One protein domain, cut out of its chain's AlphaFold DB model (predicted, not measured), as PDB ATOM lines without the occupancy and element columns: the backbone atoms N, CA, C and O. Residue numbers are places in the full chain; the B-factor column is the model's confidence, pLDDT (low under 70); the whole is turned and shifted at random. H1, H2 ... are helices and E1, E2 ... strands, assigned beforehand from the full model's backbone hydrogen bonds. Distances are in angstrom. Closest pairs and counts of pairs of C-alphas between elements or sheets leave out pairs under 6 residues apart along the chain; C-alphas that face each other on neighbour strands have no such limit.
ATOM      1  N   VAL A   7       7.219  -7.165   1.482       95.50
ATOM      2  CA  VAL A   7       7.178  -8.632   1.545       95.50
ATOM      3  C   VAL A   7       6.264  -9.025   2.696       95.50
ATOM      4  O   VAL A   7       6.558  -8.700   3.845       95.50
ATOM      5  N   ILE A   8       5.131  -9.658   2.388       93.31
ATOM      6  CA  ILE A   8       4.064  -9.948   3.357       93.31
ATOM      7  C   ILE A   8       3.816 -11.455   3.453       93.31
ATOM      8  O   ILE A   8       4.012 -12.199   2.493       93.31
ATOM      9  N   ASP A   9       3.390 -11.905   4.633       92.94
ATOM     10  CA  ASP A   9       3.023 -13.297   4.879       92.94
ATOM     11  C   ASP A   9       1.802 -13.683   4.033       92.94
ATOM     12  O   ASP A   9       0.717 -13.107   4.160       92.94
ATOM     13  N   GLN A  10       1.986 -14.679   3.168       93.19
ATOM     14  CA  GLN A  10       0.955 -15.179   2.256       93.19
ATOM     15  C   GLN A  10      -0.209 -15.895   2.933       93.19
ATOM     16  O   GLN A  10      -1.243 -16.111   2.304       93.19
ATOM     17  N   THR A  11      -0.056 -16.267   4.201       93.00
ATOM     18  CA  THR A  11      -1.100 -16.942   4.976       93.00
ATOM     19  C   THR A  11      -2.129 -15.969   5.554       93.00
ATOM     20  O   THR A  11      -3.175 -16.396   6.046       93.00
ATOM     21  N   LEU A  12      -1.865 -14.659   5.495       90.44
ATOM     22  CA  LEU A  12      -2.782 -13.647   6.002       90.44
ATOM     23  C   LEU A  12      -4.026 -13.508   5.106       90.44
ATOM     24  O   LEU A  12      -3.923 -13.497   3.878       90.44
ATOM     25  N   PRO A  13      -5.220 -13.309   5.694       94.12
ATOM     26  CA  PRO A  13      -6.394 -12.860   4.959       94.12
ATOM     27  C   PRO A  13      -6.108 -11.590   4.149       94.12
ATOM     28  O   PRO A  13      -5.389 -10.696   4.596       94.12
ATOM     29  N   ARG A  14      -6.747 -11.459   2.983       92.44
ATOM     30  CA  ARG A  14      -6.533 -10.335   2.050       92.44
ATOM     31  C   ARG A  14      -6.694  -8.958   2.700       92.44
ATOM     32  O   ARG A  14      -5.927  -8.054   2.385       92.44
ATOM     33  N   GLY A  15      -7.659  -8.807   3.612       93.94
ATOM     34  CA  GLY A  15      -7.857  -7.563   4.362       93.94
ATOM     35  C   GLY A  15      -6.658  -7.206   5.246       93.94
ATOM     36  O   GLY A  15      -6.238  -6.053   5.272       93.94
ATOM     37  N   LEU A  16      -6.042  -8.203   5.891       91.38
ATOM     38  CA  LEU A  16      -4.841  -8.001   6.702       91.38
ATOM     39  C   LEU A  16      -3.605  -7.717   5.842       91.38
ATOM     40  O   LEU A  16      -2.791  -6.889   6.234       91.38
ATOM     41  N   ILE A  17      -3.487  -8.330   4.658       91.75
ATOM     42  CA  ILE A  17      -2.417  -8.005   3.697       91.75
ATOM     43  C   ILE A  17      -2.518  -6.536   3.266       91.75
ATOM     44  O   ILE A  17      -1.528  -5.809   3.324       91.75
ATOM     45  N   ALA A  18      -3.714  -6.089   2.864       92.56
ATOM     46  CA  ALA A  18      -3.942  -4.710   2.434       92.56
ATOM     47  C   ALA A  18      -3.645  -3.707   3.557       92.56
ATOM     48  O   ALA A  18      -2.965  -2.707   3.337       92.56
ATOM     49  N   ASN A  19      -4.103  -4.002   4.774       91.44
ATOM     50  CA  ASN A  19      -3.867  -3.137   5.919       91.44
ATOM     51  C   ASN A  19      -2.384  -3.088   6.330       91.44
ATOM     52  O   ASN A  19      -1.842  -2.011   6.570       91.44
ATOM     53  N   ALA A  20      -1.695  -4.234   6.348       90.50
ATOM     54  CA  ALA A  20      -0.259  -4.281   6.613       90.50
ATOM     55  C   ALA A  20       0.527  -3.455   5.583       90.50
ATOM     56  O   ALA A  20       1.403  -2.681   5.964       90.50
ATOM     57  N   ALA A  21       0.177  -3.552   4.296       92.69
ATOM     58  CA  ALA A  21       0.777  -2.727   3.251       92.69
ATOM     59  C   ALA A  21       0.550  -1.226   3.493       92.69
ATOM     60  O   ALA A  21       1.492  -0.446   3.383       92.69
ATOM     61  N   ALA A  22      -0.668  -0.823   3.874       93.44
ATOM     62  CA  ALA A  22      -0.995   0.571   4.166       93.44
ATOM     63  C   ALA A  22      -0.179   1.122   5.348       93.44
ATOM     64  O   ALA A  22       0.429   2.185   5.230       93.44
ATOM     65  N   ILE A  23      -0.096   0.377   6.454       92.38
ATOM     66  CA  ILE A  23       0.696   0.763   7.634       92.38
ATOM     67  C   ILE A  23       2.177   0.918   7.265       92.38
ATOM     68  O   ILE A  23       2.793   1.931   7.598       92.38
ATOM     69  N   LEU A  24       2.750  -0.057   6.549       93.19
ATOM     70  CA  LEU A  24       4.149   0.001   6.116       93.19
ATOM     71  C   LEU A  24       4.394   1.175   5.156       93.19
ATOM     72  O   LEU A  24       5.407   1.864   5.279       93.19
ATOM     73  N   ALA A  25       3.462   1.442   4.236       93.62
ATOM     74  CA  ALA A  25       3.538   2.568   3.310       93.62
ATOM     75  C   ALA A  25       3.467   3.925   4.029       93.62
ATOM     76  O   ALA A  25       4.194   4.840   3.653       93.62
ATOM     77  N   MET A  26       2.655   4.056   5.086       93.62
ATOM     78  CA  MET A  26       2.611   5.273   5.906       93.62
ATOM     79  C   MET A  26       3.958   5.553   6.577       93.62
ATOM     80  O   MET A  26       4.444   6.686   6.539       93.62
ATOM     81  N   THR A  27       4.588   4.532   7.163       93.75
ATOM     82  CA  THR A  27       5.926   4.676   7.750       93.75
ATOM     83  C   THR A  27       6.964   5.013   6.681       93.75
ATOM     84  O   THR A  27       7.735   5.949   6.875       93.75
ATOM     85  N   LEU A  28       6.934   4.336   5.528       93.44
ATOM     86  CA  LEU A  28       7.841   4.629   4.416       93.44
ATOM     87  C   LEU A  28       7.686   6.068   3.917       93.44
ATOM     88  O   LEU A  28       8.686   6.751   3.742       93.44
ATOM     89  N   GLY A  29       6.456   6.550   3.725       93.38
ATOM     90  CA  GLY A  29       6.198   7.926   3.297       93.38
ATOM     91  C   GLY A  29       6.670   8.965   4.318       93.38
ATOM     92  O   GLY A  29       7.145  10.029   3.930       93.38
ATOM     93  N   LYS A  30       6.607   8.644   5.617       94.00
ATOM     94  CA  LYS A  30       7.167   9.490   6.681       94.00
ATOM     95  C   LYS A  30       8.697   9.520   6.655       94.00
ATOM     96  O   LYS A  30       9.278  10.584   6.838       94.00
ATOM     97  N   GLU A  31       9.348   8.373   6.473       92.88
ATOM     98  CA  GLU A  31      10.817   8.282   6.448       92.88
ATOM     99  C   GLU A  31      11.423   8.786   5.135       92.88
ATOM    100  O   GLU A  31      12.549   9.282   5.115       92.88
ATOM    101  N   ARG A  32      10.677   8.664   4.036       93.00
ATOM    102  CA  ARG A  32      11.088   9.005   2.673       93.00
ATOM    103  C   ARG A  32      10.044   9.893   1.991       93.00
ATOM    104  O   ARG A  32       9.441   9.480   0.996       93.00
ATOM    105  N   PRO A  33       9.830  11.123   2.500       93.94
ATOM    106  CA  PRO A  33       8.866  12.055   1.918       93.94
ATOM    107  C   PRO A  33       9.227  12.431   0.474       93.94
ATOM    108  O   PRO A  33       8.344  12.768  -0.306       93.94
ATOM    109  N   ASP A  34      10.500  12.291   0.090       93.81
ATOM    110  CA  ASP A  34      10.998  12.473  -1.275       93.81
ATOM    111  C   ASP A  34      10.396  11.494  -2.299       93.81
ATOM    112  O   ASP A  34      10.462  11.744  -3.501       93.81
ATOM    113  N   LEU A  35       9.799  10.383  -1.851       93.81
ATOM    114  CA  LEU A  35       9.112   9.441  -2.736       93.81
ATOM    115  C   LEU A  35       7.725   9.922  -3.154       93.81
ATOM    116  O   LEU A  35       7.198   9.407  -4.142       93.81
ATOM    117  N   ILE A  36       7.131  10.873  -2.433       95.06
ATOM    118  CA  ILE A  36       5.812  11.421  -2.744       95.06
ATOM    119  C   ILE A  36       5.976  12.544  -3.767       95.06
ATOM    120  O   ILE A  36       6.750  13.478  -3.574       95.06
ATOM    121  N   GLY A  37       5.266  12.428  -4.887       94.12
ATOM    122  CA  GLY A  37       5.279  13.424  -5.948       94.12
ATOM    123  C   GLY A  37       4.634  14.743  -5.526       94.12
ATOM    124  O   GLY A  37       4.077  14.887  -4.440       94.12
ATOM    125  N   HIS A  38       4.677  15.719  -6.424       94.69
ATOM    126  CA  HIS A  38       3.979  16.985  -6.225       94.69
ATOM    127  C   HIS A  38       2.472  16.799  -6.417       94.69
ATOM    128  O   HIS A  38       2.035  15.884  -7.119       94.69
ATOM    129  N   ALA A  39       1.684  17.694  -5.822       96.38
ATOM    130  CA  ALA A  39       0.262  17.768  -6.112       96.38
ATOM    131  C   ALA A  39       0.031  18.094  -7.597       96.38
ATOM    132  O   ALA A  39       0.769  18.881  -8.198       96.38
ATOM    133  N   VAL A  40      -0.997  17.485  -8.180       94.62
ATOM    134  CA  VAL A  40      -1.381  17.662  -9.584       94.62
ATOM    135  C   VAL A  40      -2.817  18.159  -9.668       94.62
ATOM    136  O   VAL A  40      -3.620  17.884  -8.782       94.62
ATOM    137  N   HIS A  41      -3.142  18.893 -10.728       96.44
ATOM    138  CA  HIS A  41      -4.513  19.321 -10.993       96.44
ATOM    139  C   HIS A  41      -5.114  18.427 -12.074       96.44
ATOM    140  O   HIS A  41      -4.435  18.111 -13.054       96.44
ATOM    141  N   ASP A  42      -6.359  18.000 -11.880       95.19
ATOM    142  CA  ASP A  42      -7.109  17.312 -12.929       95.19
ATOM    143  C   ASP A  42      -7.659  18.300 -13.974       95.19
ATOM    144  O   ASP A  42      -7.417  19.508 -13.915       95.19
ATOM    145  N   ALA A  43      -8.385  17.776 -14.964       96.12
ATOM    146  CA  ALA A  43      -8.967  18.580 -16.036       96.12
ATOM    147  C   ALA A  43     -10.041  19.573 -15.546       96.12
ATOM    148  O   ALA A  43     -10.266  20.584 -16.207       96.12
ATOM    149  N   ASP A  44     -10.655  19.310 -14.391       96.69
ATOM    150  CA  ASP A  44     -11.674  20.159 -13.770       96.69
ATOM    151  C   ASP A  44     -11.055  21.196 -12.809       96.69
ATOM    152  O   ASP A  44     -11.760  22.015 -12.220       96.69
ATOM    153  N   GLY A  45      -9.726  21.188 -12.659       95.25
ATOM    154  CA  GLY A  45      -8.985  22.093 -11.787       95.25
ATOM    155  C   GLY A  45      -8.951  21.665 -10.317       95.25
ATOM    156  O   GLY A  45      -8.492  22.447  -9.482       95.25
ATOM    157  N   ASN A  46      -9.387  20.449  -9.969       96.81
ATOM    158  CA  ASN A  46      -9.279  19.957  -8.596       96.81
ATOM    159  C   ASN A  46      -7.841  19.536  -8.290       96.81
ATOM    160  O   ASN A  46      -7.184  18.864  -9.088       96.81
ATOM    161  N   CYS A  47      -7.362  19.904  -7.102       96.38
ATOM    162  CA  CYS A  47      -6.029  19.547  -6.629       96.38
ATOM    163  C   CYS A  47      -6.026  18.147  -5.998       96.38
ATOM    164  O   CYS A  47      -6.717  17.893  -5.008       96.38
ATOM    165  N   HIS A  48      -5.193  17.262  -6.541       95.50
ATOM    166  CA  HIS A  48      -4.922  15.924  -6.025       95.50
ATOM    167  C   HIS A  48      -3.549  15.903  -5.368       95.50
ATOM    168  O   HIS A  48      -2.558  16.330  -5.965       95.50
ATOM    169  N   GLN A  49      -3.477  15.390  -4.140       94.81
ATOM    170  CA  GLN A  49      -2.199  15.220  -3.454       94.81
ATOM    171  C   GLN A  49      -1.301  14.248  -4.220       94.81
ATOM    172  O   GLN A  49      -1.775  13.305  -4.856       94.81
ATOM    173  N   GLY A  50       0.004  14.487  -4.143       93.06
ATOM    174  CA  GLY A  50       0.977  13.615  -4.776       93.06
ATOM    175  C   GLY A  50       0.902  12.191  -4.235       93.06
ATOM    176  O   GLY A  50       0.675  11.960  -3.047       93.06
ATOM    177  N   ILE A  51       1.127  11.232  -5.126       93.31
ATOM    178  CA  ILE A  51       1.301   9.818  -4.788       93.31
ATOM    179  C   ILE A  51       2.759   9.413  -5.012       93.31
ATOM    180  O   ILE A  51       3.588  10.222  -5.430       93.31
ATOM    181  N   THR A  52       3.098   8.159  -4.733       93.81
ATOM    182  CA  THR A  52       4.467   7.664  -4.894       93.81
ATOM    183  C   THR A  52       4.972   7.782  -6.335       93.81
ATOM    184  O   THR A  52       4.283   7.397  -7.275       93.81
ATOM    185  N   THR A  53       6.213   8.238  -6.502       93.88
ATOM    186  CA  THR A  53       6.903   8.388  -7.799       93.88
ATOM    187  C   THR A  53       7.614   7.118  -8.274       93.88
ATOM    188  O   THR A  53       8.145   7.077  -9.383       93.88
ATOM    189  N   ILE A  54       7.628   6.072  -7.446       93.31
ATOM    190  CA  ILE A  54       8.226   4.773  -7.756       93.31
ATOM    191  C   ILE A  54       7.187   3.661  -7.635       93.31
ATOM    192  O   ILE A  54       6.251   3.746  -6.842       93.31
ATOM    193  N   VAL A  55       7.382   2.587  -8.399       91.31
ATOM    194  CA  VAL A  55       6.594   1.360  -8.251       91.31
ATOM    195  C   VAL A  55       7.075   0.602  -7.016       91.31
ATOM    196  O   VAL A  55       8.272   0.354  -6.867       91.31
ATOM    197  N   MET A  56       6.132   0.200  -6.164       93.00
ATOM    198  CA  MET A  56       6.392  -0.571  -4.948       93.00
ATOM    199  C   MET A  56       5.734  -1.952  -5.078       93.00
ATOM    200  O   MET A  56       4.543  -2.090  -4.791       93.00
ATOM    201  N   PRO A  57       6.450  -2.977  -5.576       94.38
ATOM    202  CA  PRO A  57       5.898  -4.315  -5.710       94.38
ATOM    203  C   PRO A  57       5.515  -4.913  -4.355       94.38
ATOM    204  O   PRO A  57       6.222  -4.765  -3.355       94.38
ATOM    205  N   MET A  58       4.407  -5.646  -4.373       94.06
ATOM    206  CA  MET A  58       3.958  -6.513  -3.292       94.06
ATOM    207  C   MET A  58       4.456  -7.927  -3.572       94.06
ATOM    208  O   MET A  58       4.056  -8.549  -4.556       94.06
ATOM    209  N   LEU A  59       5.343  -8.417  -2.720       96.25
ATOM    210  CA  LEU A  59       5.877  -9.768  -2.750       96.25
ATOM    211  C   LEU A  59       5.317 -10.559  -1.572       96.25
ATOM    212  O   LEU A  59       4.940 -10.000  -0.540       96.25
ATOM    213  N   MET A  60       5.294 -11.875  -1.731       94.00
ATOM    214  CA  MET A  60       4.720 -12.784  -0.752       94.00
ATOM    215  C   MET A  60       5.754 -13.833  -0.361       94.00
ATOM    216  O   MET A  60       6.550 -14.274  -1.193       94.00
ATOM    217  N   SER A  61       5.759 -14.212   0.909       95.44
ATOM    218  CA  SER A  61       6.602 -15.285   1.430       95.44
ATOM    219  C   SER A  61       5.889 -15.972   2.593       95.44
ATOM    220  O   SER A  61       4.893 -15.459   3.107       95.44
ATOM    221  N   ASP A  62       6.365 -17.145   2.993       93.88
ATOM    222  CA  ASP A  62       5.938 -17.762   4.244       93.88
ATOM    223  C   ASP A  62       6.719 -17.182   5.439       93.88
ATOM    224  O   ASP A  62       7.659 -16.395   5.288       93.88
ATOM    225  N   ALA A  63       6.329 -17.564   6.654       90.38
ATOM    226  CA  ALA A  63       6.971 -17.082   7.874       90.38
ATOM    227  C   ALA A  63       8.480 -17.401   7.942       90.38
ATOM    228  O   ALA A  63       9.249 -16.610   8.495       90.38
ATOM    229  N   GLY A  64       8.912 -18.535   7.380       94.38
ATOM    230  CA  GLY A  64      10.320 -18.932   7.344       94.38
ATOM    231  C   GLY A  64      11.130 -18.041   6.406       94.38
ATOM    232  O   GLY A  64      12.161 -17.499   6.806       94.38
ATOM    233  N   GLY A  65      10.621 -17.812   5.196       95.50
ATOM    234  CA  GLY A  65      11.241 -16.932   4.211       95.50
ATOM    235  C   GLY A  65      11.287 -15.472   4.663       95.50
ATOM    236  O   GLY A  65      12.315 -14.815   4.505       95.50
ATOM    237  N   LEU A  66      10.237 -14.965   5.320       93.38
ATOM    238  CA  LEU A  66      10.258 -13.627   5.929       93.38
ATOM    239  C   LEU A  66      11.332 -13.498   7.015       93.38
ATOM    240  O   LEU A  66      12.020 -12.477   7.091       93.38
ATOM    241  N   MET A  67      11.496 -14.527   7.850       92.06
ATOM    242  CA  MET A  67      12.534 -14.547   8.880       92.06
ATOM    243  C   MET A  67      13.936 -14.553   8.261       92.06
ATOM    244  O   MET A  67      14.795 -13.781   8.694       92.06
ATOM    245  N   GLU A  68      14.165 -15.370   7.232       95.25
ATOM    246  CA  GLU A  68      15.441 -15.413   6.512       95.25
ATOM    247  C   GLU A  68      15.757 -14.063   5.853       95.25
ATOM    248  O   GLU A  68      16.858 -13.531   6.019       95.25
ATOM    249  N   LEU A  69      14.780 -13.463   5.164       93.94
ATOM    250  CA  LEU A  69      14.919 -12.143   4.546       93.94
ATOM    251  C   LEU A  69      15.277 -11.079   5.579       93.94
ATOM    252  O   LEU A  69      16.173 -10.275   5.331       93.94
ATOM    253  N   ARG A  70      14.635 -11.101   6.753       91.50
ATOM    254  CA  ARG A  70      14.941 -10.172   7.846       91.50
ATOM    255  C   ARG A  70      16.387 -10.315   8.323       91.50
ATOM    256  O   ARG A  70      17.076  -9.313   8.480       91.50
ATOM    257  N   ILE A  71      16.857 -11.544   8.529       92.81
ATOM    258  CA  ILE A  71      18.240 -11.812   8.955       92.81
ATOM    259  C   ILE A  71      19.230 -11.320   7.893       92.81
ATOM    260  O   ILE A  71      20.191 -10.619   8.210       92.81
ATOM    261  N   ARG A  72      18.979 -11.643   6.621       94.00
ATOM    262  CA  ARG A  72      19.844 -11.242   5.506       94.00
ATOM    263  C   ARG A  72      19.883  -9.733   5.309       94.00
ATOM    264  O   ARG A  72      20.939  -9.197   5.003       94.00
ATOM    265  N   ALA A  73      18.752  -9.059   5.473       91.62
ATOM    266  CA  ALA A  73      18.669  -7.614   5.341       91.62
ATOM    267  C   ALA A  73      19.356  -6.881   6.503       91.62
ATOM    268  O   ALA A  73      20.051  -5.905   6.247       91.62
ATOM    269  N   ALA A  74      19.269  -7.390   7.739       88.81
ATOM    270  CA  ALA A  74      20.025  -6.843   8.873       88.81
ATOM    271  C   ALA A  74      21.547  -6.891   8.627       88.81
ATOM    272  O   ALA A  74      22.265  -5.938   8.911       88.81
ATOM    273  N   ALA A  75      22.047  -7.963   8.000       90.75
ATOM    274  CA  ALA A  75      23.454  -8.064   7.601       90.75
ATOM    275  C   ALA A  75      23.864  -7.071   6.489       90.75
ATOM    276  O   ALA A  75      25.051  -6.927   6.203       90.75
ATOM    277  N   GLN A  76      22.899  -6.402   5.853       90.19
ATOM    278  CA  GLN A  76      23.090  -5.468   4.742       90.19
ATOM    279  C   GLN A  76      22.780  -4.011   5.124       90.19
ATOM    280  O   GLN A  76      22.830  -3.135   4.267       90.19
ATOM    281  N   GLU A  77      22.502  -3.700   6.394       81.25
ATOM    282  CA  GLU A  77      22.231  -2.314   6.814       81.25
ATOM    283  C   GLU A  77      23.395  -1.370   6.464       81.25
ATOM    284  O   GLU A  77      23.189  -0.273   5.946       81.25
ATOM    285  N   ALA A  78      24.636  -1.839   6.628       79.19
ATOM    286  CA  ALA A  78      25.838  -1.083   6.275       79.19
ATOM    287  C   ALA A  78      25.990  -0.812   4.763       79.19
ATOM    288  O   ALA A  78      26.759   0.069   4.382       79.19
ATOM    289  N   SER A  79      25.266  -1.536   3.895       84.75
ATOM    290  CA  SER A  79      25.261  -1.312   2.441       84.75
ATOM    291  C   SER A  79      24.155  -0.354   1.977       84.75
ATOM    292  O   SER A  79      23.976  -0.147   0.775       84.75
ATOM    293  N   GLY A  80      23.443   0.282   2.917       84.56
ATOM    294  CA  GLY A  80      22.401   1.269   2.634       84.56
ATOM    295  C   GLY A  80      21.012   0.666   2.406       84.56
ATOM    296  O   GLY A  80      20.126   1.356   1.898       84.56
TER     297      GLY A  80
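Overview. This is residues 7 to 80 of the 94 residues of an uncharacterized protein of Sinorhizobium americanum CCGM7 (UniProt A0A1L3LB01). Two helices that run nearly the same way, H1 and H2, stand with a small strip of two strands between their beginnings, and a long loop, residues 32 to 57, folds back on itself to make the far end of the longest axis. Residues 70 to 80, of which 70 to 74 belong to H2, stick out at the other end. The printed part has 74 residues, with two named strands and two named helices in the order E1, H1, E2, H2; E1 and E2 form one parallel sheet, and the class is mostly helix. The whole is loose, with a radius of gyration of the C-alphas of 16.2 A, and flat, spanning 49 by 34 by 16 A.

Along the chain. Find C-alpha 7 at (7.178, -8.632, 1.545), where E1, residues 7 to 9, begins. H1, residues 14 to 31, runs 25.8 A from C-alpha 14 at (-6.533, -10.335, 2.050). Further on, look for E2, residues 58 to 61, 10.3 A long. H2, residues 63 to 74, runs 16.6 A to C-alpha 74 at (20.025, -6.843, 8.873).

Arrangement. Look first at E1 and E2, parallel at 48 degrees: N 8 and O 59 are within hydrogen-bond range at 3.0 A. With H1 they make a strand-helix-strand unit, two parallel strands joined through a helix, with a right-handed crossover. The closest C-alphas of E1 and H1 are those of Ile 8 and Ile 17, 6.8 A apart; those of E1 and H2 are Asp 9 and Ala 63, 6.2 A apart. H1 and H2 are apart. In both helices every O i to N i+4 pair is within hydrogen-bond range.

Size, cuts and confidence. The C-alphas of Asp 44 and Ala 75 are the two farthest apart, at 49.9 A. The link from H1 to E2 is long, with 26 residues, and within it residues 40 to 41 pair antiparallel with 47 to 48. The printed part has no cut, and no printed residue is under 70 in pLDDT.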